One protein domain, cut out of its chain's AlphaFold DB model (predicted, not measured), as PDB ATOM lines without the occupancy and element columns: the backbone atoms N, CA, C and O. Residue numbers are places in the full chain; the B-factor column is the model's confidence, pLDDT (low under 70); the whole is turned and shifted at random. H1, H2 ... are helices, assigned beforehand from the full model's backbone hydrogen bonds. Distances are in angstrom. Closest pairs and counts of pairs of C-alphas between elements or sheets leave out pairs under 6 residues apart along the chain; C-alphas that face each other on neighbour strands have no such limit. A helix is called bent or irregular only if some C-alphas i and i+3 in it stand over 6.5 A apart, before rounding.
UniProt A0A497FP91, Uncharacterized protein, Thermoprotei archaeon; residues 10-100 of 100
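AT A GLANCE: This is residues 10 to 100 of the 100 residues of an uncharacterized protein of Thermoprotei archaeon (UniProt A0A497FP91). Two longer helices, H4 and H5, make a V whose corner is the tight link between them, and the short helices H1, H2 and H3 form a small cluster by H4, with H2 and H3 packing on it. The end of H5 runs on past the body as a free arm, residues 85 to 100, while a long stretch with no named element, residues 38 to 53, loops from H3 back to H4. The printed part has 91 residues with five named helices, in the order H1, H2, H3, H4, H5, and no named strand; the class is all helix. The whole is loose, with a radius of gyration of the C-alphas of 15.6 A, and flat, spanning 49 by 34 by 16 A.

IN THESE COORDINATES: H1 is residues 10 to 14, 6.4 A from first to last C-alpha, and begins at C-alpha 10 at (125.910, 110.071, 173.547). H2 is residues 22 to 28, 9.8 A long, and H3 is residues 30 to 37, 10.5 A long. H4 is residues 54 to 69, 22.1 A long, beginning at C-alpha 54 at (131.100, 97.325, 163.727); it is neither bent nor irregular, but only just: C-alphas 57 and 60 are 6.4 A apart. H5, the longest helix, is residues 73 to 98, 37.9 A long, and ends at C-alpha 98 at (135.612, 80.172, 147.631).

HOW THE PARTS SIT: H2 and H4 are the hubs, touching 3 helices each. H1 touches H2, the closest C-alphas being those of Leu 13 and Lys 28, 5.1 A apart. H2 and H3 only just touch, with 3 pairs of C-alphas within 8 A, and only at the corner by their link; their closest C-alphas, of Met 27 and Tyr 33, are 6.2 A apart. H4 touches H2 with residues 59 to 66 alone, the closest C-alphas being those of Thr 23 and Phe 62, 5.4 A apart; they run opposite ways at a shallow tilt of 33 degrees, only just short of steep. H4 touches H3 with residues 54 to 58 alone, closest at the C-alphas of Leu 36 and Ser 55, 4.6 A apart, at a steep tilt of 63 degrees, opposite ways. H5 touches H4 with residues 75 to 83 alone, closest at the C-alphas of Ser 69 and Phe 76, 4.7 A apart, at a steep tilt of 50 degrees, opposite ways. The packing of the helices is mostly crossed, but only just: 1 of these last 3 pairs is at a shallow tilt. H5 is apart from H1 and H3. Every O i to N i+4 pair is within hydrogen-bond range in H1, H2 and H5; in H3 it is 3 of 4 and in H4 10 of 12.

THE WHOLE: The two C-alphas farthest apart, those of Gln 16 and Lys 100, are 50.5 A apart. The printed part has no cut and ends at residue 100, the chain's last. The link from H3 to H4, 16 residues, is long. The mean pLDDT of the printed part is 81.6; residues 33 to 52 and residue 100 are under 70.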
ATOM      1  N   GLU A  10     126.344 109.116 172.542       83.75
ATOM      2  CA  GLU A  10     125.910 110.071 173.547       83.75
ATOM      3  C   GLU A  10     124.903 109.448 174.504       83.75
ATOM      4  O   GLU A  10     124.925 109.767 175.693       83.75
ATOM      5  N   CYS A  11     124.042 108.563 173.998       87.75
ATOM      6  CA  CYS A  11     123.120 107.800 174.820       87.75
ATOM      7  C   CYS A  11     123.880 106.872 175.776       87.75
ATOM      8  O   CYS A  11     123.682 106.973 176.990       87.75
ATOM      9  N   TRP A  12     124.810 106.052 175.268       86.69
ATOM     10  CA  TRP A  12     125.565 105.102 176.095       86.69
ATOM     11  C   TRP A  12     126.375 105.790 177.191       86.69
ATOM     12  O   TRP A  12     126.264 105.421 178.360       86.69
ATOM     13  N   LEU A  13     127.108 106.860 176.866       84.06
ATOM     14  CA  LEU A  13     127.904 107.596 177.857       84.06
ATOM     15  C   LEU A  13     127.060 108.165 179.008       84.06
ATOM     16  O   LEU A  13     127.535 108.241 180.145       84.06
ATOM     17  N   LYS A  14     125.804 108.532 178.735       88.56
ATOM     18  CA  LYS A  14     124.860 109.061 179.735       88.56
ATOM     19  C   LYS A  14     124.115 107.962 180.496       88.56
ATOM     20  O   LYS A  14     123.505 108.259 181.524       88.56
ATOM     21  N   GLN A  15     124.152 106.716 180.029       87.81
ATOM     22  CA  GLN A  15     123.427 105.616 180.649       87.81
ATOM     23  C   GLN A  15     124.046 105.225 181.999       87.81
ATOM     24  O   GLN A  15     125.264 105.254 182.191       87.81
ATOM     25  N   GLN A  16     123.202 104.872 182.967       89.12
ATOM     26  CA  GLN A  16     123.644 104.266 184.222       89.12
ATOM     27  C   GLN A  16     123.677 102.749 184.036       89.12
ATOM     28  O   GLN A  16     122.648 102.162 183.712       89.12
ATOM     29  N   CYS A  17     124.846 102.140 184.232       88.06
ATOM     30  CA  CYS A  17     125.025 100.694 184.127       88.06
ATOM     31  C   CYS A  17     125.035 100.063 185.515       88.06
ATOM     32  O   CYS A  17     125.640 100.609 186.443       88.06
ATOM     33  N   ASN A  18     124.424  98.890 185.638       89.56
ATOM     34  CA  ASN A  18     124.609  98.060 186.822       89.56
ATOM     35  C   ASN A  18     126.011  97.418 186.813       89.56
ATOM     36  O   ASN A  18     126.586  97.215 185.741       89.56
ATOM     37  N   PRO A  19     126.560  97.026 187.981       87.94
ATOM     38  CA  PRO A  19     127.869  96.366 188.058       87.94
ATOM     39  C   PRO A  19     127.979  95.044 187.285       87.94
ATOM     40  O   PRO A  19     129.086  94.619 186.974       87.94
ATOM     41  N   THR A  20     126.852  94.410 186.968       89.62
ATOM     42  CA  THR A  20     126.779  93.155 186.202       89.62
ATOM     43  C   THR A  20     126.243  93.348 184.782       89.62
ATOM     44  O   THR A  20     126.086  92.370 184.065       89.62
ATOM     45  N   ASP A  21     125.921  94.586 184.393       90.06
ATOM     46  CA  ASP A  21     125.482  94.939 183.037       90.06
ATOM     47  C   ASP A  21     126.728  95.203 182.186       90.06
ATOM     48  O   ASP A  21     127.184  96.341 182.014       90.06
ATOM     49  N   PHE A  22     127.372  94.108 181.783       91.25
ATOM     50  CA  PHE A  22     128.667  94.153 181.116       91.25
ATOM     51  C   PHE A  22     128.569  94.755 179.717       91.25
ATOM     52  O   PHE A  22     129.477  95.485 179.328       91.25
ATOM     53  N   THR A  23     127.462  94.553 178.994       90.75
ATOM     54  CA  THR A  23     127.244  95.220 177.705       90.75
ATOM     55  C   THR A  23     127.216  96.728 177.898       90.75
ATOM     56  O   THR A  23     127.951  97.437 177.214       90.75
ATOM     57  N   CYS A  24     126.457  97.247 178.868       89.69
ATOM     58  CA  CYS A  24     126.435  98.683 179.144       89.69
ATOM     59  C   CYS A  24     127.820  99.207 179.548       89.69
ATOM     60  O   CYS A  24     128.233 100.265 179.074       89.69
ATOM     61  N   GLN A  25     128.571  98.475 180.376       89.38
ATOM     62  CA  GLN A  25     129.929  98.876 180.771       89.38
ATOM     63  C   GLN A  25     130.884  98.959 179.575       89.38
ATOM     64  O   GLN A  25     131.584  99.959 179.423       89.38
ATOM     65  N   VAL A  26     130.866  97.955 178.700       88.56
ATOM     66  CA  VAL A  26     131.669  97.895 177.470       88.56
ATOM     67  C   VAL A  26     131.277  99.019 176.506       88.56
ATOM     68  O   VAL A  26     132.142  99.699 175.959       88.56
ATOM     69  N   MET A  27     129.978  99.285 176.345       86.00
ATOM     70  CA  MET A  27     129.470 100.348 175.469       86.00
ATOM     71  C   MET A  27     129.700 101.765 176.026       86.00
ATOM     72  O   MET A  27     129.549 102.742 175.294       86.00
ATOM     73  N   LYS A  28     130.094 101.905 177.299       85.25
ATOM     74  CA  LYS A  28     130.492 103.184 177.910       85.25
ATOM     75  C   LYS A  28     131.975 103.503 177.802       85.25
ATOM     76  O   LYS A  28     132.348 104.649 178.056       85.25
ATOM     77  N   ASP A  29     132.808 102.532 177.456       84.44
ATOM     78  CA  ASP A  29     134.241 102.756 177.332       84.44
ATOM     79  C   ASP A  29     134.542 103.587 176.075       84.44
ATOM     80  O   ASP A  29     134.336 103.137 174.951       84.44
ATOM     81  N   GLU A  30     134.986 104.834 176.249       74.31
ATOM     82  CA  GLU A  30     135.153 105.777 175.136       74.31
ATOM     83  C   GLU A  30     136.171 105.317 174.089       74.31
ATOM     84  O   GLU A  30     135.994 105.605 172.896       74.31
ATOM     85  N   GLU A  31     137.229 104.633 174.528       75.88
ATOM     86  CA  GLU A  31     138.296 104.135 173.669       75.88
ATOM     87  C   GLU A  31     137.780 102.967 172.830       75.88
ATOM     88  O   GLU A  31     137.826 103.028 171.598       75.88
ATOM     89  N   LEU A  32     137.173 101.967 173.466       72.75
ATOM     90  CA  LEU A  32     136.545 100.839 172.794       72.75
ATOM     91  C   LEU A  32     135.440 101.303 171.848       72.75
ATOM     92  O   LEU A  32     135.386 100.873 170.698       72.75
ATOM     93  N   TYR A  33     134.597 102.236 172.284       68.62
ATOM     94  CA  TYR A  33     133.499 102.764 171.484       68.62
ATOM     95  C   TYR A  33     133.982 103.456 170.201       68.62
ATOM     96  O   TYR A  33     133.306 103.421 169.170       68.62
ATOM     97  N   SER A  34     135.188 104.033 170.227       65.94
ATOM     98  CA  SER A  34     135.838 104.555 169.024       65.94
ATOM     99  C   SER A  34     136.165 103.450 168.012       65.94
ATOM    100  O   SER A  34     136.062 103.686 166.815       65.94
ATOM    101  N   TYR A  35     136.461 102.223 168.446       67.38
ATOM    102  CA  TYR A  35     136.606 101.067 167.557       67.38
ATOM    103  C   TYR A  35     135.249 100.498 167.116       67.38
ATOM    104  O   TYR A  35     135.113 100.086 165.964       67.38
ATOM    105  N   LEU A  36     134.237 100.523 167.991       65.88
ATOM    106  CA  LEU A  36     132.890 100.000 167.715       65.88
ATOM    107  C   LEU A  36     132.136 100.828 166.665       65.88
ATOM    108  O   LEU A  36     131.502 100.271 165.776       65.88
ATOM    109  N   ILE A  37     132.220 102.155 166.718       59.31
ATOM    110  CA  ILE A  37     131.670 103.027 165.662       59.31
ATOM    111  C   ILE A  37     132.669 103.225 164.517       59.31
ATOM    112  O   ILE A  37     132.293 103.587 163.402       59.31
ATOM    113  N   GLY A  38     133.941 102.942 164.778       55.81
ATOM    114  CA  GLY A  38     135.043 103.298 163.911       55.81
ATOM    115  C   GLY A  38     135.367 104.783 164.057       55.81
ATOM    116  O   GLY A  38     134.604 105.658 163.656       55.81
ATOM    117  N   SER A  39     136.575 105.082 164.526       48.88
ATOM    118  CA  SER A  39     137.191 106.412 164.497       48.88
ATOM    119  C   SER A  39     137.302 106.979 163.068       48.88
ATOM    120  O   SER A  39     137.593 108.159 162.887       48.88
ATOM    121  N   PHE A  40     137.003 106.149 162.060       47.38
ATOM    122  CA  PHE A  40     137.093 106.409 160.627       47.38
ATOM    123  C   PHE A  40     135.746 106.581 159.898       47.38
ATOM    124  O   PHE A  40     135.754 106.867 158.704       47.38
ATOM    125  N   CYS A  41     134.589 106.483 160.563       53.03
ATOM    126  CA  CYS A  41     133.302 106.824 159.935       53.03
ATOM    127  C   CYS A  41     133.007 108.325 160.069       53.03
ATOM    128  O   CYS A  41     132.100 108.745 160.784       53.03
ATOM    129  N   ARG A  42     133.816 109.155 159.397       45.78
ATOM    130  CA  ARG A  42     133.612 110.613 159.305       45.78
ATOM    131  C   ARG A  42     133.272 111.125 157.904       45.78
ATOM    132  O   ARG A  42     132.843 112.267 157.811       45.78
ATOM    133  N   ASP A  43     133.376 110.296 156.862       44.34
ATOM    134  CA  ASP A  43     133.121 110.713 155.475       44.34
ATOM    135  C   ASP A  43     132.215 109.729 154.705       44.34
ATOM    136  O   ASP A  43     132.597 108.576 154.451       44.34
ATOM    137  N   PRO A  44     131.022 110.166 154.254       40.25
ATOM    138  CA  PRO A  44     130.301 109.490 153.183       40.25
ATOM    139  C   PRO A  44     131.153 109.538 151.897       40.25
ATOM    140  O   PRO A  44     131.571 110.628 151.506       40.25
ATOM    141  N   PRO A  45     131.423 108.394 151.225       46.47
ATOM    142  CA  PRO A  45     130.587 107.191 151.188       46.47
ATOM    143  C   PRO A  45     131.246 105.913 151.763       46.47
ATOM    144  O   PRO A  45     130.832 104.809 151.419       46.47
ATOM    145  N   ALA A  46     132.278 106.013 152.608       47.88
ATOM    146  CA  ALA A  46     133.198 104.897 152.880       47.88
ATOM    147  C   ALA A  46     133.002 104.157 154.227       47.88
ATOM    148  O   ALA A  46     133.932 103.512 154.711       47.88
ATOM    149  N   CYS A  47     131.807 104.178 154.826       52.22
ATOM    150  CA  CYS A  47     131.482 103.351 156.000       52.22
ATOM    151  C   CYS A  47     131.240 101.889 155.603       52.22
ATOM    152  O   CYS A  47     130.104 101.421 155.569       52.22
ATOM    153  N   THR A  48     132.322 101.176 155.266       47.97
ATOM    154  CA  THR A  48     132.323  99.899 154.532       47.97
ATOM    155  C   THR A  48     131.573 100.037 153.199       47.97
ATOM    156  O   THR A  48     130.577 100.737 153.081       47.97
ATOM    157  N   GLN A  49     131.950  99.325 152.145       46.84
ATOM    158  CA  GLN A  49     131.122  99.305 150.925       46.84
ATOM    159  C   GLN A  49     129.715  98.671 151.144       46.84
ATOM    160  O   GLN A  49     129.016  98.383 150.176       46.84
ATOM    161  N   ARG A  50     129.296  98.411 152.400       50.00
ATOM    162  CA  ARG A  50     128.072  97.702 152.812       50.00
ATOM    163  C   ARG A  50     127.244  98.403 153.906       50.00
ATOM    164  O   ARG A  50     126.215  97.855 154.289       50.00
ATOM    165  N   GLY A  51     127.645  99.585 154.387       53.91
ATOM    166  CA  GLY A  51     126.803 100.451 155.227       53.91
ATOM    167  C   GLY A  51     126.469  99.954 156.638       53.91
ATOM    168  O   GLY A  51     125.477 100.424 157.185       53.91
ATOM    169  N   ARG A  52     127.244  99.027 157.225       60.03
ATOM    170  CA  ARG A  52     127.052  98.586 158.621       60.03
ATOM    171  C   ARG A  52     128.212  98.998 159.519       60.03
ATOM    172  O   ARG A  52     129.370  98.889 159.111       60.03
ATOM    173  N   LEU A  53     127.901  99.445 160.730       70.81
ATOM    174  CA  LEU A  53     128.880  99.801 161.757       70.81
ATOM    175  C   LEU A  53     129.357  98.537 162.492       70.81
ATOM    176  O   LEU A  53     128.552  97.630 162.714       70.81
ATOM    177  N   PRO A  54     130.633  98.452 162.916       76.56
ATOM    178  CA  PRO A  54     131.100  97.325 163.727       76.56
ATOM    179  C   PRO A  54     130.248  97.103 164.984       76.56
ATOM    180  O   PRO A  54     130.008  95.958 165.360       76.56
ATOM    181  N   SER A  55     129.716  98.168 165.587       77.31
ATOM    182  CA  SER A  55     128.820  98.096 166.743       77.31
ATOM    183  C   SER A  55     127.535  97.318 166.464       77.31
ATOM    184  O   SER A  55     127.067  96.612 167.346       77.31
ATOM    185  N   GLU A  56     126.998  97.353 165.242       79.12
ATOM    186  CA  GLU A  56     125.812  96.568 164.866       79.12
ATOM    187  C   GLU A  56     126.090  95.060 164.803       79.12
ATOM    188  O   GLU A  56     125.162  94.256 164.869       79.12
ATOM    189  N   LEU A  57     127.358  94.669 164.658       80.06
ATOM    190  CA  LEU A  57     127.789  93.270 164.668       80.06
ATOM    191  C   LEU A  57     128.234  92.823 166.061       80.06
ATOM    192  O   LEU A  57     127.965  91.692 166.453       80.06
ATOM    193  N   LEU A  58     128.921  93.698 166.795       84.94
ATOM    194  CA  LEU A  58     129.517  93.378 168.091       84.94
ATOM    195  C   LEU A  58     128.513  93.475 169.242       84.94
ATOM    196  O   LEU A  58     128.589  92.678 170.170       84.94
ATOM    197  N   TYR A  59     127.536  94.383 169.171       88.06
ATOM    198  CA  TYR A  59     126.537  94.543 170.228       88.06
ATOM    199  C   TYR A  59     125.725  93.263 170.506       88.06
ATOM    200  O   TYR A  59     125.673  92.861 171.666       88.06
ATOM    201  N   PRO A  60     125.188  92.542 169.496       89.81
ATOM    202  CA  PRO A  60     124.510  91.269 169.748       89.81
ATOM    203  C   PRO A  60     125.411  90.198 170.381       89.81
ATOM    204  O   PRO A  60     124.921  89.342 171.113       89.81
ATOM    205  N   ILE A  61     126.724  90.233 170.110       91.88
ATOM    206  CA  ILE A  61     127.694  89.320 170.734       91.88
ATOM    207  C   ILE A  61     127.841  89.658 172.218       91.88
ATOM    208  O   ILE A  61     127.802  88.760 173.053       91.88
ATOM    209  N   PHE A  62     127.967  90.943 172.556       92.12
ATOM    210  CA  PHE A  62     128.036  91.382 173.949       92.12
ATOM    211  C   PHE A  62     126.755  91.037 174.712       92.12
ATOM    212  O   PHE A  62     126.850  90.448 175.782       92.12
ATOM    213  N   GLU A  63     125.574  91.286 174.137       93.12
ATOM    214  CA  GLU A  63     124.303  90.923 174.779       93.12
ATOM    215  C   GLU A  63     124.189  89.416 175.037       93.12
ATOM    216  O   GLU A  63     123.769  89.004 176.119       93.12
ATOM    217  N   ALA A  64     124.574  88.581 174.067       93.62
ATOM    218  CA  ALA A  64     124.565  87.130 174.235       93.62
ATOM    219  C   ALA A  64     125.538  86.691 175.342       93.62
ATOM    220  O   ALA A  64     125.157  85.948 176.247       93.62
ATOM    221  N   CYS A  65     126.764  87.215 175.327       95.50
ATOM    222  CA  CYS A  65     127.761  86.888 176.338       95.50
ATOM    223  C   CYS A  65     127.392  87.402 177.731       95.50
ATOM    224  O   CYS A  65     127.721  86.759 178.725       95.50
ATOM    225  N   GLU A  66     126.687  88.528 177.844       94.19
ATOM    226  CA  GLU A  66     126.170  89.006 179.126       94.19
ATOM    227  C   GLU A  66     125.137  88.032 179.700       94.19
ATOM    228  O   GLU A  66     125.222  87.674 180.876       94.19
ATOM    229  N   GLN A  67     124.212  87.546 178.872       93.62
ATOM    230  CA  GLN A  67     123.217  86.558 179.295       93.62
ATOM    231  C   GLN A  67     123.878  85.252 179.759       93.62
ATOM    232  O   GLN A  67     123.490  84.704 180.792       93.62
ATOM    233  N   GLU A  68     124.904  84.782 179.048       93.56
ATOM    234  CA  GLU A  68     125.663  83.581 179.423       93.56
ATOM    235  C   GLU A  68     126.536  83.781 180.666       93.56
ATOM    236  O   GLU A  68     126.751  82.847 181.445       93.56
ATOM    237  N   SER A  69     127.011  85.007 180.894       94.56
ATOM    238  CA  SER A  69     127.891  85.320 182.019       94.56
ATOM    239  C   SER A  69     127.234  85.101 183.379       94.56
ATOM    240  O   SER A  69     127.930  84.845 184.359       94.56
ATOM    241  N   ALA A  70     125.902  85.220 183.462       92.25
ATOM    242  CA  ALA A  70     125.154  85.246 184.719       92.25
ATOM    243  C   ALA A  70     125.732  86.241 185.757       92.25
ATOM    244  O   ALA A  70     125.668  85.998 186.962       92.25
ATOM    245  N   GLY A  71     126.303  87.360 185.288       91.94
ATOM    246  CA  GLY A  71     126.929  88.386 186.127       91.94
ATOM    247  C   GLY A  71     128.375  88.094 186.544       91.94
ATOM    248  O   GLY A  71     128.912  88.818 187.381       91.94
ATOM    249  N   ASP A  72     129.014  87.066 185.979       95.75
ATOM    250  CA  ASP A  72     130.431  86.745 186.179       95.75
ATOM    251  C   ASP A  72     131.299  87.359 185.054       95.75
ATOM    252  O   ASP A  72     131.164  86.971 183.888       95.75
ATOM    253  N   PRO A  73     132.212  88.296 185.367       94.38
ATOM    254  CA  PRO A  73     133.014  88.981 184.355       94.38
ATOM    255  C   PRO A  73     134.000  88.056 183.624       94.38
ATOM    256  O   PRO A  73     134.317  88.305 182.461       94.38
ATOM    257  N   GLU A  74     134.478  86.985 184.264       96.69
ATOM    258  CA  GLU A  74     135.386  86.028 183.623       96.69
ATOM    259  C   GLU A  74     134.636  85.212 182.568       96.69
ATOM    260  O   GLU A  74     135.125  85.021 181.454       96.69
ATOM    261  N   ARG A  75     133.401  84.802 182.874       97.06
ATOM    262  CA  ARG A  75     132.536  84.105 181.910       97.06
ATOM    263  C   ARG A  75     132.161  84.987 180.729       97.06
ATOM    264  O   ARG A  75     132.182  84.510 179.599       97.06
ATOM    265  N   PHE A  76     131.863  86.261 180.981       95.69
ATOM    266  CA  PHE A  76     131.605  87.233 179.919       95.69
ATOM    267  C   PHE A  76     132.794  87.338 178.955       95.69
ATOM    268  O   PHE A  76     132.627  87.220 177.741       95.69
ATOM    269  N   LEU A  77     134.007  87.504 179.496       94.94
ATOM    270  CA  LEU A  77     135.222  87.604 178.692       94.94
ATOM    271  C   LEU A  77     135.508  86.312 177.918       94.94
ATOM    272  O   LEU A  77     135.820  86.376 176.731       94.94
ATOM    273  N   ASN A  78     135.379  85.152 178.566       97.62
ATOM    274  CA  ASN A  78     135.593  83.859 177.917       97.62
ATOM    275  C   ASN A  78     134.616  83.646 176.755       97.62
ATOM    276  O   ASN A  78     135.058  83.286 175.670       97.62
ATOM    277  N   CYS A  79     133.335  83.996 176.920       96.88
ATOM    278  CA  CYS A  79     132.366  83.948 175.822       96.88
ATOM    279  C   CYS A  79     132.786  84.823 174.627       96.88
ATOM    280  O   CYS A  79     132.717  84.390 173.477       96.88
ATOM    281  N   ILE A  80     133.291  86.041 174.867       94.44
ATOM    282  CA  ILE A  80     133.777  86.910 173.780       94.44
ATOM    283  C   ILE A  80     134.967  86.272 173.048       94.44
ATOM    284  O   ILE A  80     135.058  86.355 171.819       94.44
ATOM    285  N   LEU A  81     135.887  85.647 173.785       95.19
ATOM    286  CA  LEU A  81     137.047  84.963 173.212       95.19
ATOM    287  C   LEU A  81     136.631  83.739 172.386       95.19
ATOM    288  O   LEU A  81     137.127  83.577 171.271       95.19
ATOM    289  N   ASP A  82     135.668  82.957 172.867       95.75
ATOM    290  CA  ASP A  82     135.110  81.816 172.138       95.75
ATOM    291  C   ASP A  82     134.430  82.271 170.835       95.75
ATOM    292  O   ASP A  82     134.648  81.698 169.764       95.75
ATOM    293  N   MET A  83     133.669  83.371 170.881       93.56
ATOM    294  CA  MET A  83     133.038  83.964 169.696       93.56
ATOM    295  C   MET A  83     134.062  84.477 168.681       93.56
ATOM    296  O   MET A  83     133.874  84.315 167.471       93.56
ATOM    297  N   ARG A  84     135.170  85.070 169.143       92.50
ATOM    298  CA  ARG A  84     136.289  85.468 168.277       92.50
ATOM    299  C   ARG A  84     136.855  84.251 167.547       92.50
ATOM    300  O   ARG A  84     137.040  84.311 166.329       92.50
ATOM    301  N   ASP A  85     137.127  83.172 168.270       94.38
ATOM    302  CA  ASP A  85     137.731  81.964 167.707       94.38
ATOM    303  C   ASP A  85     136.791  81.310 166.683       94.38
ATOM    304  O   ASP A  85     137.208  81.030 165.555       94.38
ATOM    305  N   LEU A  86     135.492  81.236 166.988       93.62
ATOM    306  CA  LEU A  86     134.464  80.764 166.058       93.62
ATOM    307  C   LEU A  86     134.394  81.605 164.772       93.62
ATOM    308  O   LEU A  86     134.258  81.057 163.673       93.62
ATOM    309  N   ILE A  87     134.498  82.935 164.872       91.31
ATOM    310  CA  ILE A  87     134.535  83.824 163.700       91.31
ATOM    311  C   ILE A  87     135.781  83.538 162.855       91.31
ATOM    312  O   ILE A  87     135.673  83.426 161.631       91.31
ATOM    313  N   TYR A  88     136.956  83.387 163.472       91.75
ATOM    314  CA  TYR A  88     138.190  83.061 162.750       91.75
ATOM    315  C   TYR A  88     138.093  81.724 162.011       91.75
ATOM    316  O   TYR A  88     138.438  81.650 160.827       91.75
ATOM    317  N   GLU A  89     137.596  80.684 162.674       93.75
ATOM    318  CA  GLU A  89     137.383  79.367 162.070       93.75
ATOM    319  C   GLU A  89     136.389  79.434 160.908       93.75
ATOM    320  O   GLU A  89     136.668  78.934 159.813       93.75
ATOM    321  N   SER A  90     135.274  80.143 161.101       93.56
ATOM    322  CA  SER A  90     134.254  80.353 160.072       93.56
ATOM    323  C   SER A  90     134.827  81.055 158.841       93.56
ATOM    324  O   SER A  90     134.604  80.619 157.711       93.56
ATOM    325  N   LEU A  91     135.622  82.113 159.030       92.38
ATOM    326  CA  LEU A  91     136.268  82.840 157.933       92.38
ATOM    327  C   LEU A  91     137.294  81.981 157.188       92.38
ATOM    328  O   LEU A  91     137.406  82.084 155.964       92.38
ATOM    329  N   ASN A  92     138.034  81.128 157.895       93.06
ATOM    330  CA  ASN A  92     138.930  80.165 157.258       93.06
ATOM    331  C   ASN A  92     138.144  79.165 156.406       93.06
ATOM    332  O   ASN A  92     138.523  78.915 155.264       93.06
ATOM    333  N   HIS A  93     137.009  78.671 156.901       93.06
ATOM    334  CA  HIS A  93     136.148  77.786 156.124       93.06
ATOM    335  C   HIS A  93     135.581  78.469 154.869       93.06
ATOM    336  O   HIS A  93     135.618  77.888 153.784       93.06
ATOM    337  N   VAL A  94     135.141  79.731 154.971       94.38
ATOM    338  CA  VAL A  94     134.687  80.519 153.810       94.38
ATOM    339  C   VAL A  94     135.769  80.597 152.730       94.38
ATOM    340  O   VAL A  94     135.467  80.411 151.551       94.38
ATOM    341  N   LYS A  95     137.036  80.823 153.104       92.69
ATOM    342  CA  LYS A  95     138.150  80.854 152.138       92.69
ATOM    343  C   LYS A  95     138.297  79.535 151.386       92.69
ATOM    344  O   LYS A  95     138.540  79.563 150.186       92.69
ATOM    345  N   GLU A  96     138.150  78.399 152.064       94.38
ATOM    346  CA  GLU A  96     138.239  77.085 151.418       94.38
ATOM    347  C   GLU A  96     137.067  76.817 150.469       94.38
ATOM    348  O   GLU A  96     137.259  76.225 149.407       94.38
ATOM    349  N   VAL A  97     135.862  77.291 150.802       94.69
ATOM    350  CA  VAL A  97     134.693  77.197 149.910       94.69
ATOM    351  C   VAL A  97     134.897  78.028 148.642       94.69
ATOM    352  O   VAL A  97     134.611  77.539 147.556       94.69
ATOM    353  N   LEU A  98     135.422  79.251 148.762       93.06
ATOM    354  CA  LEU A  98     135.612  80.172 147.631       93.06
ATOM    355  C   LEU A  98     136.772  79.803 146.690       93.06
ATOM    356  O   LEU A  98     136.896  80.397 145.624       93.06
ATOM    357  N   LYS A  99     137.644  78.865 147.077       89.19
ATOM    358  CA  LYS A  99     138.709  78.328 146.208       89.19
ATOM    359  C   LYS A  99     138.207  77.268 145.217       89.19
ATOM    360  O   LYS A  99     138.990  76.846 144.367       89.19
ATOM    361  N   LYS A 100     136.967  76.799 145.369       63.34
ATOM    362  CA  LYS A 100     136.314  75.836 144.472       63.34
ATOM    363  C   LYS A 100     135.585  76.558 143.347       63.34
ATOM    364  O   LYS A 100     135.580  75.989 142.236       63.34
TER     365      LYS A 100